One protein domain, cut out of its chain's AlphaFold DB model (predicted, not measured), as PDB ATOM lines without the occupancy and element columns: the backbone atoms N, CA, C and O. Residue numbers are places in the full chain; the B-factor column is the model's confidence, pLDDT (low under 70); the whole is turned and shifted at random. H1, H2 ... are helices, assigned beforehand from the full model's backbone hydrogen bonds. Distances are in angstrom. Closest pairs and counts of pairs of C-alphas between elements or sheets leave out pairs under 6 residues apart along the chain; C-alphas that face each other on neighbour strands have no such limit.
ATOM      1  N   VAL A 151     -64.877   1.332  -9.059       77.56
ATOM      2  CA  VAL A 151     -64.416   1.065  -7.685       77.56
ATOM      3  C   VAL A 151     -64.810  -0.348  -7.243       77.56
ATOM      4  O   VAL A 151     -63.971  -1.086  -6.733       77.56
ATOM      5  N   LEU A 152     -66.042  -0.788  -7.505       78.31
ATOM      6  CA  LEU A 152     -66.459  -2.152  -7.163       78.31
ATOM      7  C   LEU A 152     -65.665  -3.220  -7.937       78.31
ATOM      8  O   LEU A 152     -65.225  -4.207  -7.348       78.31
ATOM      9  N   LEU A 153     -65.444  -3.016  -9.241       79.25
ATOM     10  CA  LEU A 153     -64.665  -3.930 -10.082       79.25
ATOM     11  C   LEU A 153     -63.199  -4.004  -9.645       79.25
ATOM     12  O   LEU A 153     -62.644  -5.096  -9.561       79.25
ATOM     13  N   THR A 154     -62.575  -2.868  -9.331       80.19
ATOM     14  CA  THR A 154     -61.185  -2.839  -8.843       80.19
ATOM     15  C   THR A 154     -61.029  -3.552  -7.502       80.19
ATOM     16  O   THR A 154     -60.072  -4.305  -7.334       80.19
ATOM     17  N   VAL A 155     -61.985  -3.402  -6.579       84.06
ATOM     18  CA  VAL A 155     -61.991  -4.135  -5.301       84.06
ATOM     19  C   VAL A 155     -62.178  -5.642  -5.515       84.06
ATOM     20  O   VAL A 155     -61.449  -6.431  -4.916       84.06
ATOM     21  N   LEU A 156     -63.095  -6.058  -6.394       83.50
ATOM     22  CA  LEU A 156     -63.302  -7.472  -6.746       83.50
ATOM     23  C   LEU A 156     -62.046  -8.109  -7.350       83.50
ATOM     24  O   LEU A 156     -61.619  -9.171  -6.898       83.50
ATOM     25  N   ILE A 157     -61.417  -7.431  -8.313       85.56
ATOM     26  CA  ILE A 157     -60.174  -7.893  -8.943       85.56
ATOM     27  C   ILE A 157     -59.055  -8.004  -7.899       85.56
ATOM     28  O   ILE A 157     -58.321  -8.989  -7.893       85.56
ATOM     29  N   LEU A 158     -58.941  -7.044  -6.975       81.31
ATOM     30  CA  LEU A 158     -57.950  -7.099  -5.899       81.31
ATOM     31  C   LEU A 158     -58.174  -8.313  -4.977       81.31
ATOM     32  O   LEU A 158     -57.215  -8.994  -4.617       81.31
ATOM     33  N   ILE A 159     -59.431  -8.610  -4.627       83.00
ATOM     34  CA  ILE A 159     -59.792  -9.781  -3.813       83.00
ATOM     35  C   ILE A 159     -59.410 -11.080  -4.532       83.00
ATOM     36  O   ILE A 159     -58.811 -11.962  -3.914       83.00
ATOM     37  N   GLU A 160     -59.715 -11.198  -5.825       87.56
ATOM     38  CA  GLU A 160     -59.355 -12.376  -6.622       87.56
ATOM     39  C   GLU A 160     -57.836 -12.550  -6.741       87.56
ATOM     40  O   GLU A 160     -57.336 -13.664  -6.569       87.56
ATOM     41  N   ILE A 161     -57.090 -11.462  -6.960       86.31
ATOM     42  CA  ILE A 161     -55.620 -11.488  -7.014       86.31
ATOM     43  C   ILE A 161     -55.046 -11.988  -5.685       86.31
ATOM     44  O   ILE A 161     -54.260 -12.937  -5.678       86.31
ATOM     45  N   VAL A 162     -55.483 -11.421  -4.554       84.50
ATOM     46  CA  VAL A 162     -55.020 -11.843  -3.221       84.50
ATOM     47  C   VAL A 162     -55.378 -13.311  -2.957       84.50
ATOM     48  O   VAL A 162     -54.554 -14.075  -2.446       84.50
ATOM     49  N   ALA A 163     -56.577 -13.752  -3.344       85.75
ATOM     50  CA  ALA A 163     -56.978 -15.149  -3.210       85.75
ATOM     51  C   ALA A 163     -56.071 -16.082  -4.033       85.75
ATOM     52  O   ALA A 163     -55.584 -17.085  -3.506       85.75
ATOM     53  N   LEU A 164     -55.773 -15.744  -5.289       89.56
ATOM     54  CA  LEU A 164     -54.893 -16.545  -6.144       89.56
ATOM     55  C   LEU A 164     -53.456 -16.604  -5.621       89.56
ATOM     56  O   LEU A 164     -52.858 -17.683  -5.624       89.56
ATOM     57  N   GLU A 165     -52.914 -15.495  -5.118       85.38
ATOM     58  CA  GLU A 165     -51.586 -15.474  -4.496       85.38
ATOM     59  C   GLU A 165     -51.524 -16.381  -3.264       85.38
ATOM     60  O   GLU A 165     -50.601 -17.190  -3.129       85.38
ATOM     61  N   THR A 166     -52.535 -16.318  -2.390       83.75
ATOM     62  CA  THR A 166     -52.586 -17.193  -1.207       83.75
ATOM     63  C   THR A 166     -52.676 -18.671  -1.595       83.75
ATOM     64  O   THR A 166     -51.957 -19.500  -1.028       83.75
ATOM     65  N   ILE A 167     -53.483 -19.010  -2.605       86.25
ATOM     66  CA  ILE A 167     -53.588 -20.376  -3.135       86.25
ATOM     67  C   ILE A 167     -52.242 -20.833  -3.709       86.25
ATOM     68  O   ILE A 167     -51.793 -21.943  -3.408       86.25
ATOM     69  N   LEU A 168     -51.571 -19.989  -4.495       88.19
ATOM     70  CA  LEU A 168     -50.272 -20.300  -5.086       88.19
ATOM     71  C   LEU A 168     -49.221 -20.598  -4.010       88.19
ATOM     72  O   LEU A 168     -48.531 -21.618  -4.105       88.19
ATOM     73  N   VAL A 169     -49.133 -19.767  -2.968       85.69
ATOM     74  CA  VAL A 169     -48.215 -19.985  -1.838       85.69
ATOM     75  C   VAL A 169     -48.505 -21.325  -1.160       85.69
ATOM     76  O   VAL A 169     -47.585 -22.117  -0.949       85.69
ATOM     77  N   VAL A 170     -49.774 -21.637  -0.879       83.19
ATOM     78  CA  VAL A 170     -50.162 -22.915  -0.256       83.19
ATOM     79  C   VAL A 170     -49.786 -24.113  -1.135       83.19
ATOM     80  O   VAL A 170     -49.250 -25.106  -0.630       83.19
ATOM     81  N   VAL A 171     -50.014 -24.032  -2.449       84.38
ATOM     82  CA  VAL A 171     -49.668 -25.102  -3.400       84.38
ATOM     83  C   VAL A 171     -48.153 -25.293  -3.499       84.38
ATOM     84  O   VAL A 171     -47.679 -26.433  -3.457       84.38
ATOM     85  N   LEU A 172     -47.383 -24.207  -3.598       84.00
ATOM     86  CA  LEU A 172     -45.918 -24.259  -3.650       84.00
ATOM     87  C   LEU A 172     -45.340 -24.860  -2.370       84.00
ATOM     88  O   LEU A 172     -44.543 -25.797  -2.443       84.00
ATOM     89  N   MET A 173     -45.801 -24.402  -1.206       82.75
ATOM     90  CA  MET A 173     -45.374 -24.951   0.080       82.75
ATOM     91  C   MET A 173     -45.727 -26.436   0.194       82.75
ATOM     92  O   MET A 173     -44.876 -27.238   0.568       82.75
ATOM     93  N   SER A 174     -46.927 -26.843  -0.230       78.62
ATOM     94  CA  SER A 174     -47.329 -28.259  -0.238       78.62
ATOM     95  C   SER A 174     -46.411 -29.125  -1.111       78.62
ATOM     96  O   SER A 174     -46.053 -30.240  -0.724       78.62
ATOM     97  N   ARG A 175     -45.984 -28.618  -2.277       82.56
ATOM     98  CA  ARG A 175     -45.035 -29.311  -3.166       82.56
ATOM     99  C   ARG A 175     -43.638 -29.407  -2.559       82.56
ATOM    100  O   ARG A 175     -43.034 -30.477  -2.630       82.56
ATOM    101  N   LEU A 176     -43.146 -28.328  -1.949       81.62
ATOM    102  CA  LEU A 176     -41.846 -28.307  -1.272       81.62
ATOM    103  C   LEU A 176     -41.814 -29.292  -0.105       81.62
ATOM    104  O   LEU A 176     -40.879 -30.084  -0.005       81.62
ATOM    105  N   ILE A 177     -42.868 -29.314   0.715       80.44
ATOM    106  CA  ILE A 177     -42.991 -30.252   1.837       80.44
ATOM    107  C   ILE A 177     -43.023 -31.693   1.328       80.44
ATOM    108  O   ILE A 177     -42.319 -32.546   1.863       80.44
ATOM    109  N   LYS A 178     -43.789 -31.975   0.265       79.12
ATOM    110  CA  LYS A 178     -43.853 -33.319  -0.325       79.12
ATOM    111  C   LYS A 178     -42.495 -33.768  -0.870       79.12
ATOM    112  O   LYS A 178     -42.095 -34.894  -0.603       79.12
ATOM    113  N   SER A 179     -41.790 -32.888  -1.584       79.56
ATOM    114  CA  SER A 179     -40.449 -33.154  -2.126       79.56
ATOM    115  C   SER A 179     -39.429 -33.423  -1.014       79.56
ATOM    116  O   SER A 179     -38.732 -34.442  -1.020       79.56
ATOM    117  N   TRP A 180     -39.409 -32.558   0.003       81.88
ATOM    118  CA  TRP A 180     -38.548 -32.714   1.171       81.88
ATOM    119  C   TRP A 180     -38.835 -34.019   1.918       81.88
ATOM    120  O   TRP A 180     -37.909 -34.764   2.233       81.88
ATOM    121  N   TRP A 181     -40.113 -34.348   2.129       76.56
ATOM    122  CA  TRP A 181     -40.519 -35.596   2.769       76.56
ATOM    123  C   TRP A 181     -40.070 -36.822   1.975       76.56
ATOM    124  O   TRP A 181     -39.510 -37.749   2.558       76.56
ATOM    125  N   THR A 182     -40.252 -36.826   0.649       75.44
ATOM    126  CA  THR A 182     -39.788 -37.940  -0.191       75.44
ATOM    127  C   THR A 182     -38.278 -38.138  -0.097       75.44
ATOM    128  O   THR A 182     -37.838 -39.268   0.076       75.44
ATOM    129  N   HIS A 183     -37.495 -37.056  -0.118       72.62
ATOM    130  CA  HIS A 183     -36.036 -37.117  -0.002       72.62
ATOM    131  C   HIS A 183     -35.573 -37.580   1.389       72.62
ATOM    132  O   HIS A 183     -34.602 -38.323   1.532       72.62
ATOM    133  N   LEU A 184     -36.267 -37.140   2.438       69.25
ATOM    134  CA  LEU A 184     -35.966 -37.532   3.809       69.25
ATOM    135  C   LEU A 184     -36.227 -39.030   4.036       69.25
ATOM    136  O   LEU A 184     -35.389 -39.715   4.629       69.25
ATOM    137  N   VAL A 185     -37.360 -39.540   3.545       71.94
ATOM    138  CA  VAL A 185     -37.745 -40.957   3.659       71.94
ATOM    139  C   VAL A 185     -36.768 -41.874   2.918       71.94
ATOM    140  O   VAL A 185     -36.506 -42.976   3.392       71.94
ATOM    141  N   THR A 186     -36.184 -41.430   1.802       71.50
ATOM    142  CA  THR A 186     -35.250 -42.252   1.015       71.50
ATOM    143  C   THR A 186     -33.828 -42.319   1.583       71.50
ATOM    144  O   THR A 186     -33.103 -43.247   1.235       71.50
ATOM    145  N   HIS A 187     -33.408 -41.381   2.443       65.19
ATOM    146  CA  HIS A 187     -31.998 -41.239   2.850       65.19
ATOM    147  C   HIS A 187     -31.709 -41.338   4.360       65.19
ATOM    148  O   HIS A 187     -30.548 -41.204   4.747       65.19
ATOM    149  N   THR A 188     -32.701 -41.565   5.232       59.56
ATOM    150  CA  THR A 188     -32.488 -41.498   6.696       59.56
ATOM    151  C   THR A 188     -32.989 -42.724   7.474       59.56
ATOM    152  O   THR A 188     -33.957 -43.380   7.101       59.56
ATOM    153  N   SER A 189     -32.292 -43.062   8.564       63.81
ATOM    154  CA  SER A 189     -32.571 -44.192   9.462       63.81
ATOM    155  C   SER A 189     -33.822 -43.972  10.347       63.81
ATOM    156  O   SER A 189     -34.272 -42.848  10.570       63.81
ATOM    157  N   SER A 190     -34.424 -45.054  10.866       62.84
ATOM    158  CA  SER A 190     -35.768 -45.028  11.491       62.84
ATOM    159  C   SER A 190     -35.907 -44.145  12.744       62.84
ATOM    160  O   SER A 190     -37.010 -43.697  13.068       62.84
ATOM    161  N   THR A 191     -34.808 -43.870  13.449       61.28
ATOM    162  CA  THR A 191     -34.778 -43.008  14.640       61.28
ATOM    163  C   THR A 191     -34.835 -41.521  14.278       61.28
ATOM    164  O   THR A 191     -35.552 -40.763  14.931       61.28
ATOM    165  N   THR A 192     -34.180 -41.105  13.193       61.09
ATOM    166  CA  THR A 192     -34.198 -39.733  12.653       61.09
ATOM    167  C   THR A 192     -35.519 -39.401  11.954       61.09
ATOM    168  O   THR A 192     -36.025 -38.285  12.094       61.09
ATOM    169  N   LEU A 193     -36.148 -40.383  11.297       62.78
ATOM    170  CA  LEU A 193     -37.478 -40.236  10.682       62.78
ATOM    171  C   LEU A 193     -38.570 -39.858  11.694       62.78
ATOM    172  O   LEU A 193     -39.457 -39.059  11.388       62.78
ATOM    173  N   ARG A 194     -38.495 -40.388  12.923       64.62
ATOM    174  CA  ARG A 194     -39.477 -40.102  13.981       64.62
ATOM    175  C   ARG A 194     -39.380 -38.655  14.485       64.62
ATOM    176  O   ARG A 194     -40.411 -38.028  14.716       64.62
ATOM    177  N   GLY A 195     -38.162 -38.118  14.601       68.00
ATOM    178  CA  GLY A 195     -37.928 -36.714  14.956       68.00
ATOM    179  C   GLY A 195     -38.403 -35.750  13.866       68.00
ATOM    180  O   GLY A 195     -39.119 -34.793  14.147       68.00
ATOM    181  N   ALA A 196     -38.097 -36.052  12.605       67.06
ATOM    182  CA  ALA A 196     -38.509 -35.227  11.473       67.06
ATOM    183  C   ALA A 196     -40.031 -35.239  11.215       67.06
ATOM    184  O   ALA A 196     -40.599 -34.212  10.842       67.06
ATOM    185  N   ALA A 197     -40.718 -36.357  11.484       67.81
ATOM    186  CA  ALA A 197     -42.183 -36.416  11.467       67.81
ATOM    187  C   ALA A 197     -42.818 -35.493  12.526       67.81
ATOM    188  O   ALA A 197     -43.846 -34.866  12.264       67.81
ATOM    189  N   GLY A 198     -42.189 -35.370  13.702       71.81
ATOM    190  CA  GLY A 198     -42.588 -34.411  14.737       71.81
ATOM    191  C   GLY A 198     -42.437 -32.960  14.275       71.81
ATOM    192  O   GLY A 198     -43.379 -32.182  14.396       71.81
ATOM    193  N   VAL A 199     -41.303 -32.622  13.652       69.94
ATOM    194  CA  VAL A 199     -41.047 -31.275  13.106       69.94
ATOM    195  C   VAL A 199     -42.046 -30.908  12.006       69.94
ATOM    196  O   VAL A 199     -42.560 -29.791  12.001       69.94
ATOM    197  N   MET A 200     -42.398 -31.840  11.111       68.06
ATOM    198  CA  MET A 200     -43.451 -31.576  10.124       68.06
ATOM    199  C   MET A 200     -44.812 -31.343  10.771       68.06
ATOM    200  O   MET A 200     -45.553 -30.472  10.326       68.06
ATOM    201  N   LYS A 201     -45.157 -32.107  11.811       71.06
ATOM    202  CA  LYS A 201     -46.433 -31.937  12.513       71.06
ATOM    203  C   LYS A 201     -46.531 -30.548  13.149       71.06
ATOM    204  O   LYS A 201     -47.549 -29.886  12.968       71.06
ATOM    205  N   GLU A 202     -45.470 -30.091  13.810       74.88
ATOM    206  CA  GLU A 202     -45.390 -28.733  14.369       74.88
ATOM    207  C   GLU A 202     -45.434 -27.657  13.276       74.88
ATOM    208  O   GLU A 202     -46.140 -26.658  13.406       74.88
ATOM    209  N   PHE A 203     -44.765 -27.891  12.145       74.25
ATOM    210  CA  PHE A 203     -44.822 -26.992  10.994       74.25
ATOM    211  C   PHE A 203     -46.246 -26.855  10.431       74.25
ATOM    212  O   PHE A 203     -46.711 -25.741  10.201       74.25
ATOM    213  N   PHE A 204     -46.975 -27.962  10.255       72.56
ATOM    214  CA  PHE A 204     -48.364 -27.928   9.781       72.56
ATOM    215  C   PHE A 204     -49.315 -27.260  10.781       72.56
ATOM    216  O   PHE A 204     -50.257 -26.586  10.362       72.56
ATOM    217  N   ILE A 205     -49.074 -27.410  12.087       76.00
ATOM    218  CA  ILE A 205     -49.832 -26.701  13.128       76.00
ATOM    219  C   ILE A 205     -49.564 -25.193  13.040       76.00
ATOM    220  O   ILE A 205     -50.515 -24.419  12.963       76.00
ATOM    221  N   SER A 206     -48.296 -24.788  12.951       75.31
ATOM    222  CA  SER A 206     -47.897 -23.383  12.810       75.31
ATOM    223  C   SER A 206     -48.453 -22.748  11.530       75.31
ATOM    224  O   SER A 206     -49.000 -21.645  11.560       75.31
ATOM    225  N   LEU A 207     -48.419 -23.475  10.409       71.00
ATOM    226  CA  LEU A 207     -48.997 -23.031   9.141       71.00
ATOM    227  C   LEU A 207     -50.520 -22.877   9.234       71.00
ATOM    228  O   LEU A 207     -51.067 -21.878   8.770       71.00
ATOM    229  N   ARG A 208     -51.213 -23.832   9.862       74.88
ATOM    230  CA  ARG A 208     -52.659 -23.744  10.110       74.88
ATOM    231  C   ARG A 208     -53.003 -22.539  10.984       74.88
ATOM    232  O   ARG A 208     -53.977 -21.847  10.702       74.88
ATOM    233  N   ASP A 209     -52.211 -22.264  12.012       78.38
ATOM    234  CA  ASP A 209     -52.442 -21.134  12.913       78.38
ATOM    235  C   ASP A 209     -52.139 -19.791  12.237       78.38
ATOM    236  O   ASP A 209     -52.880 -18.825  12.436       78.38
ATOM    237  N   PHE A 210     -51.119 -19.737  11.378       73.50
ATOM    238  CA  PHE A 210     -50.836 -18.583  10.528       73.50
ATOM    239  C   PHE A 210     -51.988 -18.307   9.555       73.50
ATOM    240  O   PHE A 210     -52.491 -17.184   9.507       73.50
ATOM    241  N   LEU A 211     -52.472 -19.336   8.852       69.81
ATOM    242  CA  LEU A 211     -53.629 -19.228   7.958       69.81
ATOM    243  C   LEU A 211     -54.883 -18.779   8.721       69.81
ATOM    244  O   LEU A 211     -55.575 -17.865   8.284       69.81
ATOM    245  N   ASN A 212     -55.141 -19.338   9.906       71.69
ATOM    246  CA  ASN A 212     -56.270 -18.935  10.749       71.69
ATOM    247  C   ASN A 212     -56.162 -17.478  11.232       71.69
ATOM    248  O   ASN A 212     -57.181 -16.792  11.332       71.69
ATOM    249  N   ARG A 213     -54.956 -16.979  11.530       76.25
ATOM    250  CA  ARG A 213     -54.735 -15.563  11.879       76.25
ATOM    251  C   ARG A 213     -54.907 -14.650  10.670       76.25
ATOM    252  O   ARG A 213     -55.553 -13.614  10.793       76.25
ATOM    253  N   PHE A 214     -54.401 -15.048   9.508       65.94
ATOM    254  CA  PHE A 214     -54.552 -14.304   8.260       65.94
ATOM    255  C   PHE A 214     -56.027 -14.194   7.828       65.94
ATOM    256  O   PHE A 214     -56.505 -13.105   7.506       65.94
ATOM    257  N   MET A 215     -56.790 -15.287   7.943       64.44
ATOM    258  CA  MET A 215     -58.243 -15.298   7.712       64.44
ATOM    259  C   MET A 215     -59.010 -14.420   8.719       64.44
ATOM    260  O   MET A 215     -60.022 -13.816   8.378       64.44
ATOM    261  N   ARG A 216     -58.525 -14.284   9.962       68.19
ATOM    262  CA  ARG A 216     -59.113 -13.338  10.930       68.19
ATOM    263  C   ARG A 216     -58.773 -11.883  10.606       68.19
ATOM    264  O   ARG A 216     -59.654 -11.039  10.716       68.19
ATOM    265  N   MET A 217     -57.548 -11.575  10.181       58.09
ATOM    266  CA  MET A 217     -57.158 -10.202   9.821       58.09
ATOM    267  C   MET A 217     -57.905  -9.687   8.586       58.09
ATOM    268  O   MET A 217     -58.354  -8.543   8.584       58.09
ATOM    269  N   SER A 218     -58.133 -10.542   7.587       56.19
ATOM    270  CA  SER A 218     -59.002 -10.208   6.446       56.19
ATOM    271  C   SER A 218     -60.456  -9.951   6.876       56.19
ATOM    272  O   SER A 218     -61.088  -9.033   6.360       56.19
ATOM    273  N   SER A 219     -60.964 -10.662   7.893       55.72
ATOM    274  CA  SER A 219     -62.302 -10.405   8.458       55.72
ATOM    275  C   SER A 219     -62.417  -9.124   9.307       55.72
ATOM    276  O   SER A 219     -63.508  -8.565   9.406       55.72
ATOM    277  N   LEU A 220     -61.318  -8.641   9.908       51.56
ATOM    278  CA  LEU A 220     -61.285  -7.371  10.655       51.56
ATOM    279  C   LEU A 220     -61.170  -6.157   9.720       51.56
ATOM    280  O   LEU A 220     -61.897  -5.190   9.915       51.56
ATOM    281  N   SER A 221     -60.370  -6.252   8.652       47.88
ATOM    282  CA  SER A 221     -60.297  -5.221   7.600       47.88
ATOM    283  C   SER A 221     -61.670  -4.946   6.956       47.88
ATOM    284  O   SER A 221     -62.025  -3.807   6.670       47.88
ATOM    285  N   SER A 222     -62.510  -5.981   6.831       47.78
ATOM    286  CA  SER A 222     -63.896  -5.853   6.357       47.78
ATOM    287  C   SER A 222     -64.866  -5.218   7.368       47.78
ATOM    288  O   SER A 222     -65.955  -4.818   6.962       47.78
ATOM    289  N   ARG A 223     -64.534  -5.156   8.668       47.50
ATOM    290  CA  ARG A 223     -65.396  -4.553   9.705       47.50
ATOM    291  C   ARG A 223     -65.096  -3.073   9.933       47.50
ATOM    292  O   ARG A 223     -66.032  -2.319  10.167       47.50
ATOM    293  N   ASP A 224     -63.844  -2.650   9.788       43.09
ATOM    294  CA  ASP A 224     -63.467  -1.237   9.936       43.09
ATOM    295  C   ASP A 224     -63.864  -0.389   8.710       43.09
ATOM    296  O   ASP A 224     -64.078   0.814   8.831       43.09
ATOM    297  N   ALA A 225     -64.091  -1.018   7.552       47.47
ATOM    298  CA  ALA A 225     -64.705  -0.379   6.383       47.47
ATOM    299  C   ALA A 225     -66.230  -0.148   6.517       47.47
ATOM    300  O   ALA A 225     -66.827   0.461   5.636       47.47
ATOM    301  N   ALA A 226     -66.869  -0.634   7.590       47.09
ATOM    302  CA  ALA A 226     -68.310  -0.503   7.831       47.09
ATOM    303  C   ALA A 226     -68.668   0.527   8.927       47.09
ATOM    304  O   ALA A 226     -69.832   0.610   9.319       47.09
TER     305      ALA A 226
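Overview. This is residues 151 to 226 of the 228 residues of the protein "Reverse transcriptase domain-containing protein" of Tanacetum cinerariifolium (UniProt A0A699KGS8). Two long, straight helices, H1 and then H2, run side by side in opposite ways as a narrow U, joined at one end by a tight link, with a gap between them along most of their length. The printed part has 76 residues, two named helices and no named strand; its class is all helix. It is an extended rod, with a radius of gyration of the C-alphas of 17.9 A and spans of 58 by 20 by 5 A.

Arrangement. H1, residues 151 to 187, and H2, residues 190 to 224, are close but not clearly touching, with 2 pairs of C-alphas within 8 A. Their closest C-alphas, of Val 185 and Leu 193, are 7.1 A apart. They run opposite ways at a shallow tilt of 6 degrees, 13.9 A from centre to centre. In H1 every O i to N i+4 pair is within hydrogen-bond range; in H2, 28 of 31 are.

Along the chain. H1 begins at C-alpha 151 (-64.416, 1.065, -7.685) and is 54.3 A long. H2 is 51.8 A long and ends at C-alpha 224 (-63.467, -1.237, 9.936).

Size, cuts and confidence. The printed part has no cut. Residues 151 to 165 and 212 to 226 stand free. Mean pLDDT of the printed part is 72.4; 28 residues are under 70, among them 187 to 197 and 214 to 226.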